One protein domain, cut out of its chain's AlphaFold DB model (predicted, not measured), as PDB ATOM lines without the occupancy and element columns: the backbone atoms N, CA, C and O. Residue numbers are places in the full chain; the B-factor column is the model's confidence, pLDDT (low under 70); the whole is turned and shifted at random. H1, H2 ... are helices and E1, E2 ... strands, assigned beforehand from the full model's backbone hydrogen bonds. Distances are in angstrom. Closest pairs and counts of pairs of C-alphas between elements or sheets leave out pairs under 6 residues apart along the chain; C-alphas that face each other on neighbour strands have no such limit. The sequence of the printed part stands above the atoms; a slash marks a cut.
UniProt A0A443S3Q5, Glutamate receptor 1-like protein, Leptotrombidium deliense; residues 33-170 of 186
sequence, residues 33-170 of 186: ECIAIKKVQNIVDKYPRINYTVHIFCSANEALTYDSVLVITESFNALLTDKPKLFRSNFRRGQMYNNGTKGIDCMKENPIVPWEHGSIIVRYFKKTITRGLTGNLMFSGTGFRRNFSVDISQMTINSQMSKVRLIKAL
ATOM      1  N   GLU A  33     124.843 116.505 113.075       58.75
ATOM      2  CA  GLU A  33     125.593 115.699 112.100       58.75
ATOM      3  C   GLU A  33     126.805 116.444 111.509       58.75
ATOM      4  O   GLU A  33     127.921 115.955 111.633       58.75
ATOM      5  N   CYS A  34     126.682 117.659 110.970       57.41
ATOM      6  CA  CYS A  34     127.817 118.266 110.249       57.41
ATOM      7  C   CYS A  34     129.057 118.573 111.114       57.41
ATOM      8  O   CYS A  34     130.188 118.418 110.648       57.41
ATOM      9  N   ILE A  35     128.869 118.981 112.377       59.62
ATOM     10  CA  ILE A  35     129.975 119.304 113.300       59.62
ATOM     11  C   ILE A  35     130.696 118.027 113.736       59.62
ATOM     12  O   ILE A  35     131.928 117.957 113.689       59.62
ATOM     13  N   ALA A  36     129.928 117.005 114.131       57.91
ATOM     14  CA  ALA A  36     130.471 115.697 114.478       57.91
ATOM     15  C   ALA A  36     131.231 115.098 113.286       57.91
ATOM     16  O   ALA A  36     132.327 114.567 113.452       57.91
ATOM     17  N   ILE A  37     130.705 115.279 112.074       60.00
ATOM     18  CA  ILE A  37     131.288 114.725 110.862       60.00
ATOM     19  C   ILE A  37     132.580 115.454 110.432       60.00
ATOM     20  O   ILE A  37     133.531 114.783 110.043       60.00
ATOM     21  N   LYS A  38     132.707 116.786 110.574       65.75
ATOM     22  CA  LYS A  38     133.998 117.474 110.329       65.75
ATOM     23  C   LYS A  38     135.066 117.072 111.349       65.75
ATOM     24  O   LYS A  38     136.234 116.929 110.994       65.75
ATOM     25  N   LYS A  39     134.679 116.838 112.608       64.69
ATOM     26  CA  LYS A  39     135.603 116.315 113.625       64.69
ATOM     27  C   LYS A  39     136.099 114.915 113.254       64.69
ATOM     28  O   LYS A  39     137.285 114.648 113.407       64.69
ATOM     29  N   VAL A  40     135.216 114.066 112.724       62.75
ATOM     30  CA  VAL A  40     135.589 112.757 112.173       62.75
ATOM     31  C   VAL A  40     136.515 112.933 110.971       62.75
ATOM     32  O   VAL A  40     137.605 112.384 111.013       62.75
ATOM     33  N   GLN A  41     136.180 113.766 109.978       64.94
ATOM     34  CA  GLN A  41     137.050 114.012 108.818       64.94
ATOM     35  C   GLN A  41     138.454 114.489 109.225       64.94
ATOM     36  O   GLN A  41     139.440 113.977 108.721       64.94
ATOM     37  N   ASN A  42     138.568 115.381 110.212       64.31
ATOM     38  CA  ASN A  42     139.873 115.823 110.714       64.31
ATOM     39  C   ASN A  42     140.688 114.688 111.367       64.31
ATOM     40  O   ASN A  42     141.914 114.690 111.298       64.31
ATOM     41  N   ILE A  43     140.035 113.734 112.041       63.16
ATOM     42  CA  ILE A  43     140.701 112.551 112.618       63.16
ATOM     43  C   ILE A  43     141.129 111.592 111.504       63.16
ATOM     44  O   ILE A  43     142.212 111.014 111.562       63.16
ATOM     45  N   VAL A  44     140.281 111.455 110.492       62.50
ATOM     46  CA  VAL A  44     140.497 110.630 109.308       62.50
ATOM     47  C   VAL A  44     141.696 111.121 108.499       62.50
ATOM     48  O   VAL A  44     142.622 110.355 108.242       62.50
ATOM     49  N   ASP A  45     141.740 112.423 108.211       65.88
ATOM     50  CA  ASP A  45     142.836 113.082 107.495       65.88
ATOM     51  C   ASP A  45     144.164 112.982 108.268       65.88
ATOM     52  O   ASP A  45     145.245 112.984 107.679       65.88
ATOM     53  N   LYS A  46     144.098 112.849 109.600       73.25
ATOM     54  CA  LYS A  46     145.268 112.679 110.468       73.25
ATOM     55  C   LYS A  46     145.872 111.265 110.411       73.25
ATOM     56  O   LYS A  46     147.049 111.114 110.734       73.25
ATOM     57  N   TYR A  47     145.119 110.240 110.000       73.12
ATOM     58  CA  TYR A  47     145.584 108.846 109.960       73.12
ATOM     59  C   TYR A  47     145.190 108.140 108.645       73.12
ATOM     60  O   TYR A  47     144.266 107.323 108.628       73.12
ATOM     61  N   PRO A  48     145.934 108.364 107.546       65.50
ATOM     62  CA  PRO A  48     145.568 107.905 106.199       65.50
ATOM     63  C   PRO A  48     145.813 106.405 105.936       65.50
ATOM     64  O   PRO A  48     145.831 105.975 104.789       65.50
ATOM     65  N   ARG A  49     146.034 105.575 106.967       65.38
ATOM     66  CA  ARG A  49     146.439 104.164 106.783       65.38
ATOM     67  C   ARG A  49     145.347 103.255 106.206       65.38
ATOM     68  O   ARG A  49     145.625 102.094 105.926       65.38
ATOM     69  N   ILE A  50     144.122 103.747 106.049       59.53
ATOM     70  CA  ILE A  50     143.009 102.994 105.474       59.53
ATOM     71  C   ILE A  50     142.329 103.915 104.454       59.53
ATOM     72  O   ILE A  50     141.957 105.038 104.786       59.53
ATOM     73  N   ASN A  51     142.180 103.456 103.210       51.44
ATOM     74  CA  ASN A  51     141.439 104.172 102.171       51.44
ATOM     75  C   ASN A  51     139.939 103.964 102.395       51.44
ATOM     76  O   ASN A  51     139.360 102.996 101.908       51.44
ATOM     77  N   TYR A  52     139.312 104.859 103.151       56.16
ATOM     78  CA  TYR A  52     137.861 104.893 103.308       56.16
ATOM     79  C   TYR A  52     137.320 106.246 102.840       56.16
ATOM     80  O   TYR A  52     137.770 107.310 103.263       56.16
ATOM     81  N   THR A  53     136.336 106.204 101.947       47.44
ATOM     82  CA  THR A  53     135.658 107.395 101.427       47.44
ATOM     83  C   THR A  53     134.438 107.683 102.298       47.44
ATOM     84  O   THR A  53     133.423 106.992 102.208       47.44
ATOM     85  N   VAL A  54     134.518 108.689 103.172       52.34
ATOM     86  CA  VAL A  54     133.361 109.132 103.968       52.34
ATOM     87  C   VAL A  54     132.563 110.147 103.157       52.34
ATOM     88  O   VAL A  54     133.018 111.263 102.910       52.34
ATOM     89  N   HIS A  55     131.351 109.775 102.747       51.88
ATOM     90  CA  HIS A  55     130.423 110.704 102.108       51.88
ATOM     91  C   HIS A  55     129.651 111.482 103.172       51.88
ATOM     92  O   HIS A  55     128.735 110.973 103.815       51.88
ATOM     93  N   ILE A  56     130.058 112.734 103.361       58.81
ATOM     94  CA  ILE A  56     129.478 113.654 104.334       58.81
ATOM     95  C   ILE A  56     128.314 114.385 103.673       58.81
ATOM     96  O   ILE A  56     128.517 115.236 102.806       58.81
ATOM     97  N   PHE A  57     127.091 114.083 104.101       65.88
ATOM     98  CA  PHE A  57     125.914 114.836 103.686       65.88
ATOM     99  C   PHE A  57     125.603 115.892 104.742       65.88
ATOM    100  O   PHE A  57     125.197 115.571 105.854       65.88
ATOM    101  N   CYS A  58     125.818 117.154 104.384       72.56
ATOM    102  CA  CYS A  58     125.455 118.312 105.188       72.56
ATOM    103  C   CYS A  58     124.483 119.172 104.377       72.56
ATOM    104  O   CYS A  58     124.715 119.372 103.180       72.56
ATOM    105  N   SER A  59     123.402 119.677 104.976       82.88
ATOM    106  CA  SER A  59     122.590 120.685 104.296       82.88
ATOM    107  C   SER A  59     123.373 121.993 104.187       82.88
ATOM    108  O   SER A  59     124.309 122.271 104.946       82.88
ATOM    109  N   ALA A  60     122.975 122.832 103.232       82.56
ATOM    110  CA  ALA A  60     123.586 124.143 103.054       82.56
ATOM    111  C   ALA A  60     123.487 125.001 104.332       82.56
ATOM    112  O   ALA A  60     124.425 125.725 104.656       82.56
ATOM    113  N   ASN A  61     122.392 124.881 105.091       84.38
ATOM    114  CA  ASN A  61     122.160 125.680 106.296       84.38
ATOM    115  C   ASN A  61     123.073 125.259 107.450       84.38
ATOM    116  O   ASN A  61     123.604 126.119 108.158       84.38
ATOM    117  N   GLU A  62     123.310 123.958 107.628       86.19
ATOM    118  CA  GLU A  62     124.246 123.497 108.655       86.19
ATOM    119  C   GLU A  62     125.691 123.858 108.290       86.19
ATOM    120  O   GLU A  62     126.448 124.288 109.160       86.19
ATOM    121  N   ALA A  63     126.064 123.761 107.008       85.38
ATOM    122  CA  ALA A  63     127.384 124.182 106.544       85.38
ATOM    123  C   ALA A  63     127.616 125.687 106.771       85.38
ATOM    124  O   ALA A  63     128.675 126.082 107.257       85.38
ATOM    125  N   LEU A  64     126.612 126.524 106.489       89.88
ATOM    126  CA  LEU A  64     126.666 127.965 106.746       89.88
ATOM    127  C   LEU A  64     126.684 128.300 108.243       89.88
ATOM    128  O   LEU A  64     127.375 129.233 108.643       89.88
ATOM    129  N   THR A  65     125.973 127.538 109.077       90.62
ATOM    130  CA  THR A  65     126.009 127.699 110.542       90.62
ATOM    131  C   THR A  65     127.379 127.346 111.113       90.62
ATOM    132  O   THR A  65     127.897 128.046 111.977       90.62
ATOM    133  N   TYR A  66     128.001 126.274 110.622       88.88
ATOM    134  CA  TYR A  66     129.368 125.938 111.010       88.88
ATOM    135  C   TYR A  66     130.343 127.058 110.619       88.88
ATOM    136  O   TYR A  66     131.149 127.505 111.436       88.88
ATOM    137  N   ASP A  67     130.229 127.546 109.385       93.25
ATOM    138  CA  ASP A  67     131.081 128.610 108.862       93.25
ATOM    139  C   ASP A  67     130.879 129.944 109.599       93.25
ATOM    140  O   ASP A  67     131.841 130.693 109.771       93.25
ATOM    141  N   SER A  68     129.668 130.248 110.077       94.62
ATOM    142  CA  SER A  68     129.405 131.470 110.846       94.62
ATOM    143  C   SER A  68     130.099 131.446 112.207       94.62
ATOM    144  O   SER A  68     130.751 132.424 112.572       94.62
ATOM    145  N   VAL A  69     130.041 130.317 112.922       95.31
ATOM    146  CA  VAL A  69     130.769 130.132 114.186       95.31
ATOM    147  C   VAL A  69     132.272 130.230 113.951       95.31
ATOM    148  O   VAL A  69     132.953 130.924 114.701       95.31
ATOM    149  N   LEU A  70     132.782 129.615 112.877       94.31
ATOM    150  CA  LEU A  70     134.191 129.717 112.501       94.31
ATOM    151  C   LEU A  70     134.617 131.179 112.307       94.31
ATOM    152  O   LEU A  70     135.592 131.615 112.911       94.31
ATOM    153  N   VAL A  71     133.866 131.963 111.523       96.94
ATOM    154  CA  VAL A  71     134.153 133.395 111.328       96.94
ATOM    155  C   VAL A  71     134.117 134.145 112.653       96.94
ATOM    156  O   VAL A  71     135.004 134.960 112.902       96.94
ATOM    157  N   ILE A  72     133.130 133.878 113.513       97.50
ATOM    158  CA  ILE A  72     133.019 134.531 114.821       97.50
ATOM    159  C   ILE A  72     134.273 134.262 115.657       97.50
ATOM    160  O   ILE A  72     134.903 135.207 116.133       97.50
ATOM    161  N   THR A  73     134.664 132.996 115.789       97.38
ATOM    162  CA  THR A  73     135.829 132.581 116.574       97.38
ATOM    163  C   THR A  73     137.124 133.188 116.037       97.38
ATOM    164  O   THR A  73     137.849 133.819 116.801       97.38
ATOM    165  N   GLU A  74     137.389 133.081 114.733       97.56
ATOM    166  CA  GLU A  74     138.596 133.646 114.109       97.56
ATOM    167  C   GLU A  74     138.676 135.170 114.288       97.56
ATOM    168  O   GLU A  74     139.723 135.725 114.622       97.56
ATOM    169  N   SER A  75     137.541 135.856 114.146       98.00
ATOM    170  CA  SER A  75     137.479 137.314 114.291       98.00
ATOM    171  C   SER A  75     137.752 137.763 115.723       98.00
ATOM    172  O   SER A  75     138.475 138.738 115.928       98.00
ATOM    173  N   PHE A  76     137.191 137.067 116.716       98.00
ATOM    174  CA  PHE A  76     137.446 137.373 118.123       98.00
ATOM    175  C   PHE A  76     138.866 136.999 118.547       98.00
ATOM    176  O   PHE A  76     139.475 137.761 119.294       98.00
ATOM    177  N   ASN A  77     139.425 135.901 118.034       97.94
ATOM    178  CA  ASN A  77     140.828 135.550 118.258       97.94
ATOM    179  C   ASN A  77     141.755 136.661 117.750       97.94
ATOM    180  O   ASN A  77     142.618 137.131 118.492       97.94
ATOM    181  N   ALA A  78     141.531 137.148 116.525       98.06
ATOM    182  CA  ALA A  78     142.292 138.264 115.971       98.06
ATOM    183  C   ALA A  78     142.095 139.560 116.780       98.06
ATOM    184  O   ALA A  78     143.069 140.238 117.105       98.06
ATOM    185  N   LEU A  79     140.852 139.885 117.159       98.19
ATOM    186  CA  LEU A  79     140.529 141.084 117.939       98.19
ATOM    187  C   LEU A  79     141.199 141.085 119.315       98.19
ATOM    188  O   LEU A  79     141.746 142.104 119.724       98.19
ATOM    189  N   LEU A  80     141.135 139.970 120.040       97.12
ATOM    190  CA  LEU A  80     141.694 139.857 121.387       97.12
ATOM    191  C   LEU A  80     143.221 139.745 121.372       97.12
ATOM    192  O   LEU A  80     143.857 140.154 122.339       97.12
ATOM    193  N   THR A  81     143.800 139.264 120.270       97.69
ATOM    194  CA  THR A  81     145.250 139.306 120.044       97.69
ATOM    195  C   THR A  81     145.731 140.741 119.817       97.69
ATOM    196  O   THR A  81     146.692 141.166 120.450       97.69
ATOM    197  N   ASP A  82     145.039 141.516 118.973       97.94
ATOM    198  CA  ASP A  82     145.364 142.930 118.720       97.94
ATOM    199  C   ASP A  82     145.053 143.825 119.937       97.94
ATOM    200  O   ASP A  82     145.793 144.755 120.256       97.94
ATOM    201  N   LYS A  83     143.948 143.552 120.647       97.19
ATOM    202  CA  LYS A  83     143.434 144.388 121.747       97.19
ATOM    203  C   LYS A  83     143.049 143.566 122.981       97.19
ATOM    204  O   LYS A  83     141.870 143.498 123.339       97.19
ATOM    205  N   PRO A  84     144.027 143.032 123.730       95.81
ATOM    206  CA  PRO A  84     143.766 142.145 124.870       95.81
ATOM    207  C   PRO A  84     143.023 142.823 126.030       95.81
ATOM    208  O   PRO A  84     142.361 142.165 126.827       95.81
ATOM    209  N   LYS A  85     143.107 144.156 126.143       94.56
ATOM    210  CA  LYS A  85     142.440 144.934 127.200       94.56
ATOM    211  C   LYS A  85     141.084 145.513 126.775       94.56
ATOM    212  O   LYS A  85     140.485 146.215 127.585       94.56
ATOM    213  N   LEU A  86     140.604 145.231 125.557       94.50
ATOM    214  CA  LEU A  86     139.417 145.875 124.973       94.50
ATOM    215  C   LEU A  86     138.191 145.804 125.887       94.50
ATOM    216  O   LEU A  86     137.538 146.812 126.110       94.50
ATOM    217  N   PHE A  87     137.930 144.628 126.460       93.19
ATOM    218  CA  PHE A  87     136.749 144.391 127.292       93.19
ATOM    219  C   PHE A  87     137.013 144.469 128.802       93.19
ATOM    220  O   PHE A  87     136.152 144.104 129.606       93.19
ATOM    221  N   ARG A  88     138.203 144.927 129.220       90.69
ATOM    222  CA  ARG A  88     138.630 144.907 130.632       90.69
ATOM    223  C   ARG A  88     137.727 145.757 131.533       90.69
ATOM    224  O   ARG A  88     137.546 145.435 132.705       90.69
ATOM    225  N   SER A  89     137.185 146.858 131.018       89.12
ATOM    226  CA  SER A  89     136.242 147.726 131.736       89.12
ATOM    227  C   SER A  89     134.802 147.220 131.684       89.12
ATOM    228  O   SER A  89     134.032 147.541 132.585       89.12
ATOM    229  N   ASN A  90     134.454 146.430 130.669       93.12
ATOM    230  CA  ASN A  90     133.083 146.024 130.394       93.12
ATOM    231  C   ASN A  90     132.623 144.840 131.241       93.12
ATOM    232  O   ASN A  90     131.477 144.820 131.666       93.12
ATOM    233  N   PHE A  91     133.485 143.858 131.504       90.88
ATOM    234  CA  PHE A  91     133.110 142.671 132.276       90.88
ATOM    235  C   PHE A  91     133.661 142.764 133.699       90.88
ATOM    236  O   PHE A  91     134.852 142.564 133.937       90.88
ATOM    237  N   ARG A  92     132.796 143.091 134.664       87.56
ATOM    238  CA  ARG A  92     133.161 143.272 136.078       87.56
ATOM    239  C   ARG A  92     132.175 142.522 136.964       87.56
ATOM    240  O   ARG A  92     130.972 142.698 136.823       87.56
ATOM    241  N   ARG A  93     132.679 141.699 137.895       87.25
ATOM    242  CA  ARG A  93     131.858 140.945 138.871       87.25
ATOM    243  C   ARG A  93     130.731 140.116 138.218       87.25
ATOM    244  O   ARG A  93     129.609 140.098 138.710       87.25
ATOM    245  N   GLY A  94     131.011 139.489 137.072       86.00
ATOM    246  CA  GLY A  94     130.018 138.711 136.313       86.00
ATOM    247  C   GLY A  94     128.933 139.549 135.624       86.00
ATOM    248  O   GLY A  94     127.964 138.994 135.119       86.00
ATOM    249  N   GLN A  95     129.077 140.876 135.599       89.44
ATOM    250  CA  GLN A  95     128.154 141.798 134.946       89.44
ATOM    251  C   GLN A  95     128.829 142.480 133.756       89.44
ATOM    252  O   GLN A  95     130.040 142.715 133.752       89.44
ATOM    253  N   MET A  96     128.020 142.791 132.746       91.00
ATOM    254  CA  MET A  96     128.417 143.539 131.562       91.00
ATOM    255  C   MET A  96     128.044 145.008 131.761       91.00
ATOM    256  O   MET A  96     126.934 145.310 132.194       91.00
ATOM    257  N   TYR A  97     128.973 145.907 131.464       91.88
ATOM    258  CA  TYR A  97     128.810 147.348 131.555       91.88
ATOM    259  C   TYR A  97     129.096 147.991 130.199       91.88
ATOM    260  O   TYR A  97     130.098 147.671 129.555       91.88
ATOM    261  N   ASN A  98     128.238 148.923 129.796       91.31
ATOM    262  CA  ASN A  98     128.384 149.758 128.612       91.31
ATOM    263  C   ASN A  98     128.425 151.224 129.050       91.31
ATOM    264  O   ASN A  98     127.430 151.744 129.558       91.31
ATOM    265  N   ASN A  99     129.580 151.878 128.903       86.25
ATOM    266  CA  ASN A  99     129.781 153.269 129.314       86.25
ATOM    267  C   ASN A  99     129.275 153.577 130.748       86.25
ATOM    268  O   ASN A  99     128.511 154.511 130.982       86.25
ATOM    269  N   GLY A 100     129.618 152.713 131.712       83.50
ATOM    270  CA  GLY A 100     129.220 152.845 133.122       83.50
ATOM    271  C   GLY A 100     127.809 152.345 133.465       83.50
ATOM    272  O   GLY A 100     127.542 152.061 134.631       83.50
ATOM    273  N   THR A 101     126.936 152.145 132.476       86.12
ATOM    274  CA  THR A 101     125.604 151.553 132.682       86.12
ATOM    275  C   THR A 101     125.699 150.033 132.685       86.12
ATOM    276  O   THR A 101     126.448 149.456 131.899       86.12
ATOM    277  N   LYS A 102     124.952 149.356 133.559       88.56
ATOM    278  CA  LYS A 102     124.860 147.891 133.549       88.56
ATOM    279  C   LYS A 102     124.030 147.436 132.345       88.56
ATOM    280  O   LYS A 102     122.849 147.752 132.260       88.56
ATOM    281  N   GLY A 103     124.629 146.651 131.457       87.62
ATOM    282  CA  GLY A 103     123.972 146.126 130.263       87.62
ATOM    283  C   GLY A 103     123.699 147.182 129.190       87.62
ATOM    284  O   GLY A 103     124.289 148.262 129.175       87.62
ATOM    285  N   ILE A 104     122.794 146.833 128.279       88.62
ATOM    286  CA  ILE A 104     122.197 147.736 127.293       88.62
ATOM    287  C   ILE A 104     120.695 147.700 127.558       88.62
ATOM    288  O   ILE A 104     120.090 146.631 127.484       88.62
ATOM    289  N   ASP A 105     120.117 148.847 127.900       85.38
ATOM    290  CA  ASP A 105     118.679 148.977 128.110       85.38
ATOM    291  C   ASP A 105     117.993 149.355 126.792       85.38
ATOM    292  O   ASP A 105     118.119 150.483 126.310       85.38
ATOM    293  N   CYS A 106     117.297 148.386 126.197       87.12
ATOM    294  CA  CYS A 106     116.565 148.562 124.943       87.12
ATOM    295  C   CYS A 106     115.214 149.270 125.124       87.12
ATOM    296  O   CYS A 106     114.628 149.672 124.123       87.12
ATOM    297  N   MET A 107     114.711 149.386 126.360       86.25
ATOM    298  CA  MET A 107     113.406 149.988 126.663       86.25
ATOM    299  C   MET A 107     113.515 151.447 127.112       86.25
ATOM    300  O   MET A 107     112.497 152.100 127.328       86.25
ATOM    301  N   LYS A 108     114.735 151.974 127.257       82.19
ATOM    302  CA  LYS A 108     114.964 153.358 127.661       82.19
ATOM    303  C   LYS A 108     114.348 154.333 126.655       82.19
ATOM    304  O   LYS A 108     114.647 154.280 125.462       82.19
ATOM    305  N   GLU A 109     113.562 155.280 127.158       74.75
ATOM    306  CA  GLU A 109     113.075 156.427 126.392       74.75
ATOM    307  C   GLU A 109     114.273 157.307 126.003       74.75
ATOM    308  O   GLU A 109     114.829 158.020 126.828       74.75
ATOM    309  N   ASN A 110     114.735 157.115 124.765       76.94
ATOM    310  CA  ASN A 110     115.763 157.812 123.985       76.94
ATOM    311  C   ASN A 110     116.715 158.844 124.654       76.94
ATOM    312  O   ASN A 110     116.282 159.767 125.337       76.94
ATOM    313  N   PRO A 111     118.019 158.839 124.294       80.38
ATOM    314  CA  PRO A 111     118.657 157.983 123.291       80.38
ATOM    315  C   PRO A 111     119.167 156.655 123.873       80.38
ATOM    316  O   PRO A 111     119.731 156.602 124.971       80.38
ATOM    317  N   ILE A 112     119.017 155.580 123.094       85.75
ATOM    318  CA  ILE A 112     119.665 154.290 123.359       85.75
ATOM    319  C   ILE A 112     121.178 154.467 123.201       85.75
ATOM    320  O   ILE A 112     121.648 154.974 122.182       85.75
ATOM    321  N   VAL A 113     121.951 154.014 124.191       87.06
ATOM    322  CA  VAL A 113     123.417 154.008 124.118       87.06
ATOM    323  C   VAL A 113     123.865 152.667 123.524       87.06
ATOM    324  O   VAL A 113     123.766 151.645 124.211       87.06
ATOM    325  N   PRO A 114     124.338 152.627 122.262       89.81
ATOM    326  CA  PRO A 114     124.797 151.389 121.644       89.81
ATOM    327  C   PRO A 114     126.069 150.875 122.326       89.81
ATOM    328  O   PRO A 114     126.742 151.598 123.061       89.81
ATOM    329  N   TRP A 115     126.423 149.620 122.058       91.38
ATOM    330  CA  TRP A 115     127.666 149.037 122.558       91.38
ATOM    331  C   TRP A 115     128.895 149.780 122.024       91.38
ATOM    332  O   TRP A 115     129.100 149.839 120.807       91.38
ATOM    333  N   GLU A 116     129.744 150.278 122.922       92.56
ATOM    334  CA  GLU A 116     130.910 151.103 122.564       92.56
ATOM    335  C   GLU A 116     131.907 150.392 121.624       92.56
ATOM    336  O   GLU A 116     132.542 151.031 120.784       92.56
ATOM    337  N   HIS A 117     131.986 149.055 121.674       94.88
ATOM    338  CA  HIS A 117     132.895 148.263 120.829       94.88
ATOM    339  C   HIS A 117     132.240 147.689 119.564       94.88
ATOM    340  O   HIS A 117     132.853 146.887 118.858       94.88
ATOM    341  N   GLY A 118     130.995 148.057 119.244       94.50
ATOM    342  CA  GLY A 118     130.277 147.476 118.102       94.50
ATOM    343  C   GLY A 118     130.997 147.694 116.765       94.50
ATOM    344  O   GLY A 118     131.172 146.761 115.979       94.50
ATOM    345  N   SER A 119     131.490 148.913 116.531       95.88
ATOM    346  CA  SER A 119     132.170 149.293 115.285       95.88
ATOM    347  C   SER A 119     133.468 148.512 115.059       95.88
ATOM    348  O   SER A 119     133.738 148.054 113.944       95.88
ATOM    349  N   ILE A 120     134.259 148.308 116.117       97.19
ATOM    350  CA  ILE A 120     135.504 147.550 116.030       97.19
ATOM    351  C   ILE A 120     135.237 146.059 115.817       97.19
ATOM    352  O   ILE A 120     135.880 145.463 114.957       97.19
ATOM    353  N   ILE A 121     134.251 145.477 116.503       97.56
ATOM    354  CA  ILE A 121     133.874 144.068 116.321       97.56
ATOM    355  C   ILE A 121     133.450 143.814 114.866       97.56
ATOM    356  O   ILE A 121     133.984 142.920 114.210       97.56
ATOM    357  N   VAL A 122     132.566 144.655 114.314       97.31
ATOM    358  CA  VAL A 122     132.115 144.539 112.915       97.31
ATOM    359  C   VAL A 122     133.278 144.684 111.931       97.31
ATOM    360  O   VAL A 122     133.322 143.983 110.917       97.31
ATOM    361  N   ARG A 123     134.246 145.563 112.214       97.56
ATOM    362  CA  ARG A 123     135.449 145.709 111.384       97.56
ATOM    363  C   ARG A 123     136.280 144.427 111.361       97.56
ATOM    364  O   ARG A 123     136.793 144.084 110.299       97.56
ATOM    365  N   TYR A 124     136.408 143.735 112.490       98.19
ATOM    366  CA  TYR A 124     137.115 142.458 112.561       98.19
ATOM    367  C   TYR A 124     136.365 141.354 111.813       98.19
ATOM    368  O   TYR A 124     136.978 140.709 110.971       98.19
ATOM    369  N   PHE A 125     135.040 141.232 111.977       97.56
ATOM    370  CA  PHE A 125     134.241 140.288 111.177       97.56
ATOM    371  C   PHE A 125     134.427 140.489 109.669       97.56
ATOM    372  O   PHE A 125     134.632 139.526 108.936       97.56
ATOM    373  N   LYS A 126     134.406 141.741 109.197       96.94
ATOM    374  CA  LYS A 126     134.579 142.057 107.770       96.94
ATOM    375  C   LYS A 126     135.991 141.774 107.246       96.94
ATOM    376  O   LYS A 126     136.152 141.538 106.053       96.94
ATOM    377  N   LYS A 127     137.007 141.829 108.113       96.50
ATOM    378  CA  LYS A 127     138.413 141.559 107.769       96.50
ATOM    379  C   LYS A 127     138.771 140.077 107.790       96.50
ATOM    380  O   LYS A 127     139.812 139.720 107.250       96.50
ATOM    381  N   THR A 128     137.959 139.239 108.421       96.56
ATOM    382  CA  THR A 128     138.246 137.812 108.544       96.56
ATOM    383  C   THR A 128     138.222 137.138 107.180       96.56
ATOM    384  O   THR A 128     137.223 137.183 106.461       96.56
ATOM    385  N   ILE A 129     139.347 136.510 106.841       95.44
ATOM    386  CA  ILE A 129     139.529 135.698 105.640       95.44
ATOM    387  C   ILE A 129     139.887 134.294 106.114       95.44
ATOM    388  O   ILE A 129     140.930 134.094 106.731       95.44
ATOM    389  N   THR A 130     139.011 133.325 105.860       95.06
ATOM    390  CA  THR A 130     139.215 131.927 106.266       95.06
ATOM    391  C   THR A 130     138.534 130.967 105.286       95.06
ATOM    392  O   THR A 130     137.871 131.393 104.336       95.06
ATOM    393  N   ARG A 131     138.706 129.655 105.473       92.62
ATOM    394  CA  ARG A 131     138.125 128.618 104.610       92.62
ATOM    395  C   ARG A 131     137.230 127.678 105.410       92.62
ATOM    396  O   ARG A 131     137.698 126.907 106.242       92.62
ATOM    397  N   GLY A 132     135.940 127.731 105.105       89.75
ATOM    398  CA  GLY A 132     134.897 126.924 105.723       89.75
ATOM    399  C   GLY A 132     134.497 125.690 104.912       89.75
ATOM    400  O   GLY A 132     135.141 125.317 103.929       89.75
ATOM    401  N   LEU A 133     133.400 125.054 105.323       87.44
ATOM    402  CA  LEU A 133     132.712 123.999 104.574       87.44
ATOM    403  C   LEU A 133     132.177 124.507 103.235       87.44
ATOM    404  O   LEU A 133     132.219 123.790 102.241       87.44
ATOM    405  N   THR A 134     131.728 125.760 103.184       89.31
ATOM    406  CA  THR A 134     131.208 126.384 101.960       89.31
ATOM    407  C   THR A 134     132.303 127.045 101.113       89.31
ATOM    408  O   THR A 134     132.016 127.883 100.258       89.31
ATOM    409  N   GLY A 135     133.575 126.708 101.344       90.25
ATOM    410  CA  GLY A 135     134.716 127.256 100.613       90.25
ATOM    411  C   GLY A 135     135.268 128.540 101.232       90.25
ATOM    412  O   GLY A 135     135.381 128.656 102.449       90.25
ATOM    413  N   ASN A 136     135.680 129.489 100.391       91.81
ATOM    414  CA  ASN A 136     136.320 130.725 100.845       91.81
ATOM    415  C   ASN A 136     135.312 131.666 101.534       91.81
ATOM    416  O   ASN A 136     134.222 131.919 101.004       91.81
ATOM    417  N   LEU A 137     135.678 132.182 102.705       94.75
ATOM    418  CA  LEU A 137     134.883 133.099 103.517       94.75
ATOM    419  C   LEU A 137     135.586 134.455 103.532       94.75
ATOM    420  O   LEU A 137     136.623 134.618 104.169       94.75
ATOM    421  N   MET A 138     135.025 135.407 102.790       94.31
ATOM    422  CA  MET A 138     135.522 136.774 102.684       94.31
ATOM    423  C   MET A 138     134.341 137.729 102.550       94.31
ATOM    424  O   MET A 138     133.363 137.417 101.864       94.31
ATOM    425  N   PHE A 139     134.439 138.895 103.179       94.38
ATOM    426  CA  PHE A 139     133.348 139.859 103.256       94.38
ATOM    427  C   PHE A 139     133.735 141.202 102.638       94.38
ATOM    428  O   PHE A 139     134.898 141.592 102.593       94.38
ATOM    429  N   SER A 140     132.733 141.912 102.132       91.62
ATOM    430  CA  SER A 140     132.865 143.280 101.653       91.62
ATOM    431  C   SER A 140     132.935 144.278 102.808       91.62
ATOM    432  O   SER A 140     132.539 143.985 103.937       91.62
ATOM    433  N   GLY A 141     133.291 145.528 102.496       91.25
ATOM    434  CA  GLY A 141     133.152 146.643 103.441       91.25
ATOM    435  C   GLY A 141     131.719 146.850 103.957       91.25
ATOM    436  O   GLY A 141     131.535 147.350 105.065       91.25
ATOM    437  N   THR A 142     130.699 146.405 103.217       91.25
ATOM    438  CA  THR A 142     129.286 146.429 103.637       91.25
ATOM    439  C   THR A 142     128.852 145.185 104.417       91.25
ATOM    440  O   THR A 142     127.828 145.233 105.084       91.25
ATOM    441  N   GLY A 143     129.654 144.113 104.439       90.62
ATOM    442  CA  GLY A 143     129.366 142.869 105.166       90.62
ATOM    443  C   GLY A 143     128.781 141.740 104.312       90.62
ATOM    444  O   GLY A 143     128.483 140.676 104.844       90.62
ATOM    445  N   PHE A 144     128.650 141.923 102.995       92.31
ATOM    446  CA  PHE A 144     128.229 140.847 102.095       92.31
ATOM    447  C   PHE A 144     129.386 139.904 101.796       92.31
ATOM    448  O   PHE A 144     130.512 140.348 101.563       92.31
ATOM    449  N   ARG A 145     129.103 138.603 101.733       90.88
ATOM    450  CA  ARG A 145     130.088 137.615 101.301       90.88
ATOM    451  C   ARG A 145     130.471 137.854  99.839       90.88
ATOM    452  O   ARG A 145     129.614 138.123  99.000       90.88
ATOM    453  N   ARG A 146     131.757 137.742  99.524       90.25
ATOM    454  CA  ARG A 146     132.292 137.870  98.165       90.25
ATOM    455  C   ARG A 146     133.382 136.825  97.929       90.25
ATOM    456  O   ARG A 146     133.862 136.214  98.880       90.25
ATOM    457  N   ASN A 147     133.780 136.625  96.673       87.94
ATOM    458  CA  ASN A 147     134.796 135.637  96.294       87.94
ATOM    459  C   ASN A 147     134.445 134.209  96.762       87.94
ATOM    460  O   ASN A 147     135.274 133.503  97.340       87.94
ATOM    461  N   PHE A 148     133.186 133.820  96.550       88.69
ATOM    462  CA  PHE A 148     132.674 132.474  96.811       88.69
ATOM    463  C   PHE A 148     132.348 131.771  95.495       88.69
ATOM    464  O   PHE A 148     132.322 132.389  94.428       88.69
ATOM    465  N   SER A 149     132.101 130.468  95.561       85.00
ATOM    466  CA  SER A 149     131.747 129.677  94.392       85.00
ATOM    467  C   SER A 149     130.529 128.807  94.652       85.00
ATOM    468  O   SER A 149     130.333 128.346  95.774       85.00
ATOM    469  N   VAL A 150     129.734 128.578  93.612       86.50
ATOM    470  CA  VAL A 150     128.511 127.774  93.659       86.50
ATOM    471  C   VAL A 150     128.597 126.691  92.595       86.50
ATOM    472  O   VAL A 150     128.957 126.964  91.450       86.50
ATOM    473  N   ASP A 151     128.259 125.466  92.981       83.19
ATOM    474  CA  ASP A 151     128.182 124.331  92.071       83.19
ATOM    475  C   ASP A 151     126.789 124.237  91.445       83.19
ATOM    476  O   ASP A 151     125.780 124.209  92.148       83.19
ATOM    477  N   ILE A 152     126.742 124.165  90.114       83.19
ATOM    478  CA  ILE A 152     125.557 123.749  89.366       83.19
ATOM    479  C   ILE A 152     125.606 122.234  89.240       83.19
ATOM    480  O   ILE A 152     126.539 121.679  88.648       83.19
ATOM    481  N   SER A 153     124.559 121.584  89.731       84.19
ATOM    482  CA  SER A 153     124.378 120.143  89.619       84.19
ATOM    483  C   SER A 153     123.142 119.824  88.792       84.19
ATOM    484  O   SER A 153     122.106 120.472  88.925       84.19
ATOM    485  N   GLN A 154     123.247 118.797  87.957       85.38
ATOM    486  CA  GLN A 154     122.145 118.233  87.193       85.38
ATOM    487  C   GLN A 154     121.760 116.883  87.784       85.38
ATOM    488  O   GLN A 154     122.615 116.080  88.166       85.38
ATOM    489  N   MET A 155     120.457 116.630  87.836       83.75
ATOM    490  CA  MET A 155     119.923 115.319  88.172       83.75
ATOM    491  C   MET A 155     119.770 114.497  86.894       83.75
ATOM    492  O   MET A 155     119.187 114.967  85.915       83.75
ATOM    493  N   THR A 156     120.304 113.282  86.896       86.50
ATOM    494  CA  THR A 156     120.080 112.323  85.814       86.50
ATOM    495  C   THR A 156     118.707 111.670  85.963       86.50
ATOM    496  O   THR A 156     118.083 111.727  87.026       86.50
ATOM    497  N   ILE A 157     118.242 110.997  84.908       88.44
ATOM    498  CA  ILE A 157     116.995 110.213  84.934       88.44
ATOM    499  C   ILE A 157     116.990 109.142  86.037       88.44
ATOM    500  O   ILE A 157     115.943 108.823  86.588       88.44
ATOM    501  N   ASN A 158     118.173 108.668  86.440       90.31
ATOM    502  CA  ASN A 158     118.352 107.679  87.502       90.31
ATOM    503  C   ASN A 158     118.381 108.319  88.903       90.31
ATOM    504  O   ASN A 158     118.843 107.696  89.855       90.31
ATOM    505  N   SER A 159     117.938 109.576  89.039       83.12
ATOM    506  CA  SER A 159     117.974 110.354  90.286       83.12
ATOM    507  C   SER A 159     119.379 110.516  90.884       83.12
ATOM    508  O   SER A 159     119.529 110.779  92.076       83.12
ATOM    509  N   GLN A 160     120.424 110.390  90.061       79.44
ATOM    510  CA  GLN A 160     121.797 110.638  90.490       79.44
ATOM    511  C   GLN A 160     122.138 112.106  90.261       79.44
ATOM    512  O   GLN A 160     121.896 112.657  89.186       79.44
ATOM    513  N   MET A 161     122.703 112.747  91.278       76.38
ATOM    514  CA  MET A 161     123.179 114.118  91.165       76.38
ATOM    515  C   MET A 161     124.602 114.117  90.609       76.38
ATOM    516  O   MET A 161     125.496 113.498  91.180       76.38
ATOM    517  N   SER A 162     124.808 114.835  89.511       80.94
ATOM    518  CA  SER A 162     126.113 115.020  88.879       80.94
ATOM    519  C   SER A 162     126.450 116.506  88.826       80.94
ATOM    520  O   SER A 162     125.603 117.335  88.488       80.94
ATOM    521  N   LYS A 163     127.679 116.865  89.203       81.12
ATOM    522  CA  LYS A 163     128.160 118.244  89.098       81.12
ATOM    523  C   LYS A 163     128.413 118.568  87.630       81.12
ATOM    524  O   LYS A 163     129.170 117.867  86.971       81.12
ATOM    525  N   VAL A 164     127.814 119.653  87.151       87.94
ATOM    526  CA  VAL A 164     127.962 120.119  85.767       87.94
ATOM    527  C   VAL A 164     129.014 121.210  85.679       87.94
ATOM    528  O   VAL A 164     129.877 121.184  84.806       87.94
ATOM    529  N   ARG A 165     128.945 122.203  86.573       84.25
ATOM    530  CA  ARG A 165     129.801 123.390  86.494       84.25
ATOM    531  C   ARG A 165     130.010 124.036  87.856       84.25
ATOM    532  O   ARG A 165     129.143 123.966  88.716       84.25
ATOM    533  N   LEU A 166     131.148 124.704  88.019       80.56
ATOM    534  CA  LEU A 166     131.435 125.614  89.127       80.56
ATOM    535  C   LEU A 166     131.332 127.058  88.626       80.56
ATOM    536  O   LEU A 166     131.992 127.413  87.650       80.56
ATOM    537  N   ILE A 167     130.571 127.898  89.318       81.62
ATOM    538  CA  ILE A 167     130.550 129.340  89.082       81.62
ATOM    539  C   ILE A 167     131.296 130.059  90.205       81.62
ATOM    540  O   ILE A 167     131.102 129.740  91.376       81.62
ATOM    541  N   LYS A 168     132.119 131.059  89.866       82.56
ATOM    542  CA  LYS A 168     132.801 131.926  90.837       82.56
ATOM    543  C   LYS A 168     132.160 133.314  90.864       82.56
ATOM    544  O   LYS A 168     132.098 133.986  89.840       82.56
ATOM    545  N   ALA A 169     131.739 133.757  92.044       76.62
ATOM    546  CA  ALA A 169     131.293 135.121  92.298       76.62
ATOM    547  C   ALA A 169     132.515 136.007  92.595       76.62
ATOM    548  O   ALA A 169     132.925 136.168  93.750       76.62
ATOM    549  N   LEU A 170     133.134 136.537  91.538       68.81
ATOM    550  CA  LEU A 170     134.227 137.509  91.623       68.81
ATOM    551  C   LEU A 170     133.663 138.937  91.724       68.81
ATOM    552  O   LEU A 170     132.538 139.199  91.308       68.81
TER     553      LEU A 170
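Overview. This is residues 33 to 170 of the 186 residues of the protein "Glutamate receptor 1-like protein" of Leptotrombidium deliense (UniProt A0A443S3Q5). A long helix, H2, runs through the middle of a loose, elongated model; H1 meets it near its beginning as a V, H3 crosses its second half steeply, and the small hairpin E2 and E3 packs on its first half. The hairpin of E4 and E5 makes one end of the long axis, and the loops around the short strand E1 make the other. The printed part has 138 residues, with three named helices and five named strands in the order H1 H2 E1 H3 E2 E3 E4 E5; the class is mixed, helices and strands, and the two sheets, E2 - E3 and E4 - E5, are antiparallel. It is only just loose, close to extended, with a radius of gyration of the C-alphas of 21.0 A and spans of 64 by 35 by 27 A.

Arrangement. Begin at H1, residues 33 to 46, which with residues 34 to 35 alone touches H2, residues 60 to 82; their closest C-alphas, of Cys 34 and Glu 62, are 6.5 A apart. The two run the same way at a steep tilt of 66 degrees. E1, residues 95 to 98, pairs with no named strand; residues 91 to 92 pair with its residues 95 to 96, antiparallel. H3, residues 118 to 127, touches H2 at its residues 71 to 79 alone, closest at the C-alphas of Ser 75 and Phe 125, 5.4 A; they run opposite ways at a steep tilt of 68 degrees, only just short of about perpendicular. Next look at the hairpin of E2, residues 130 to 132, and E3, residues 135 to 137: N 137 and O 130 are within hydrogen-bond range at 2.8 A. The closest C-alphas of H2 and E2, of Asp 67 and Gly 132, are 5.2 A apart. The last hairpin is E4, residues 148 to 155, and E5, residues 161 to 169, with N 150 and O 167 at 2.9 A; E5 bends by 59 degrees at residue 164. The closest C-alphas of E3 and E4, of Asn 136 and Phe 148, are 5.7 A apart, while H2 and E4 are apart. In H1, H2 and H3 every O i to N i+4 pair is within hydrogen-bond range.

Along the chain. Find C-alpha 33 at (125.593, 115.699, 112.100); from there H1 runs 20.0 A. H2 starts at C-alpha 60, (123.586, 124.143, 103.054), and runs 32.8 A. H3 is 14.4 A long, E4 23.1 A and E5 22.5 A, ending at C-alpha 169, (131.293, 135.121, 92.298); E1, E2 and E3 are short.

Size, cuts and confidence. The C-alphas farthest apart, of Gly 100 and Ile 157, are 65.5 A apart. The printed part has no cut. The links H1 to H2, H2 to E1 and E1 to H3 are long, and residues 45 to 51 stand free. Mean pLDDT of the printed part is 84.5; residues 33 to 45, 48 to 57 and 170 are under 70.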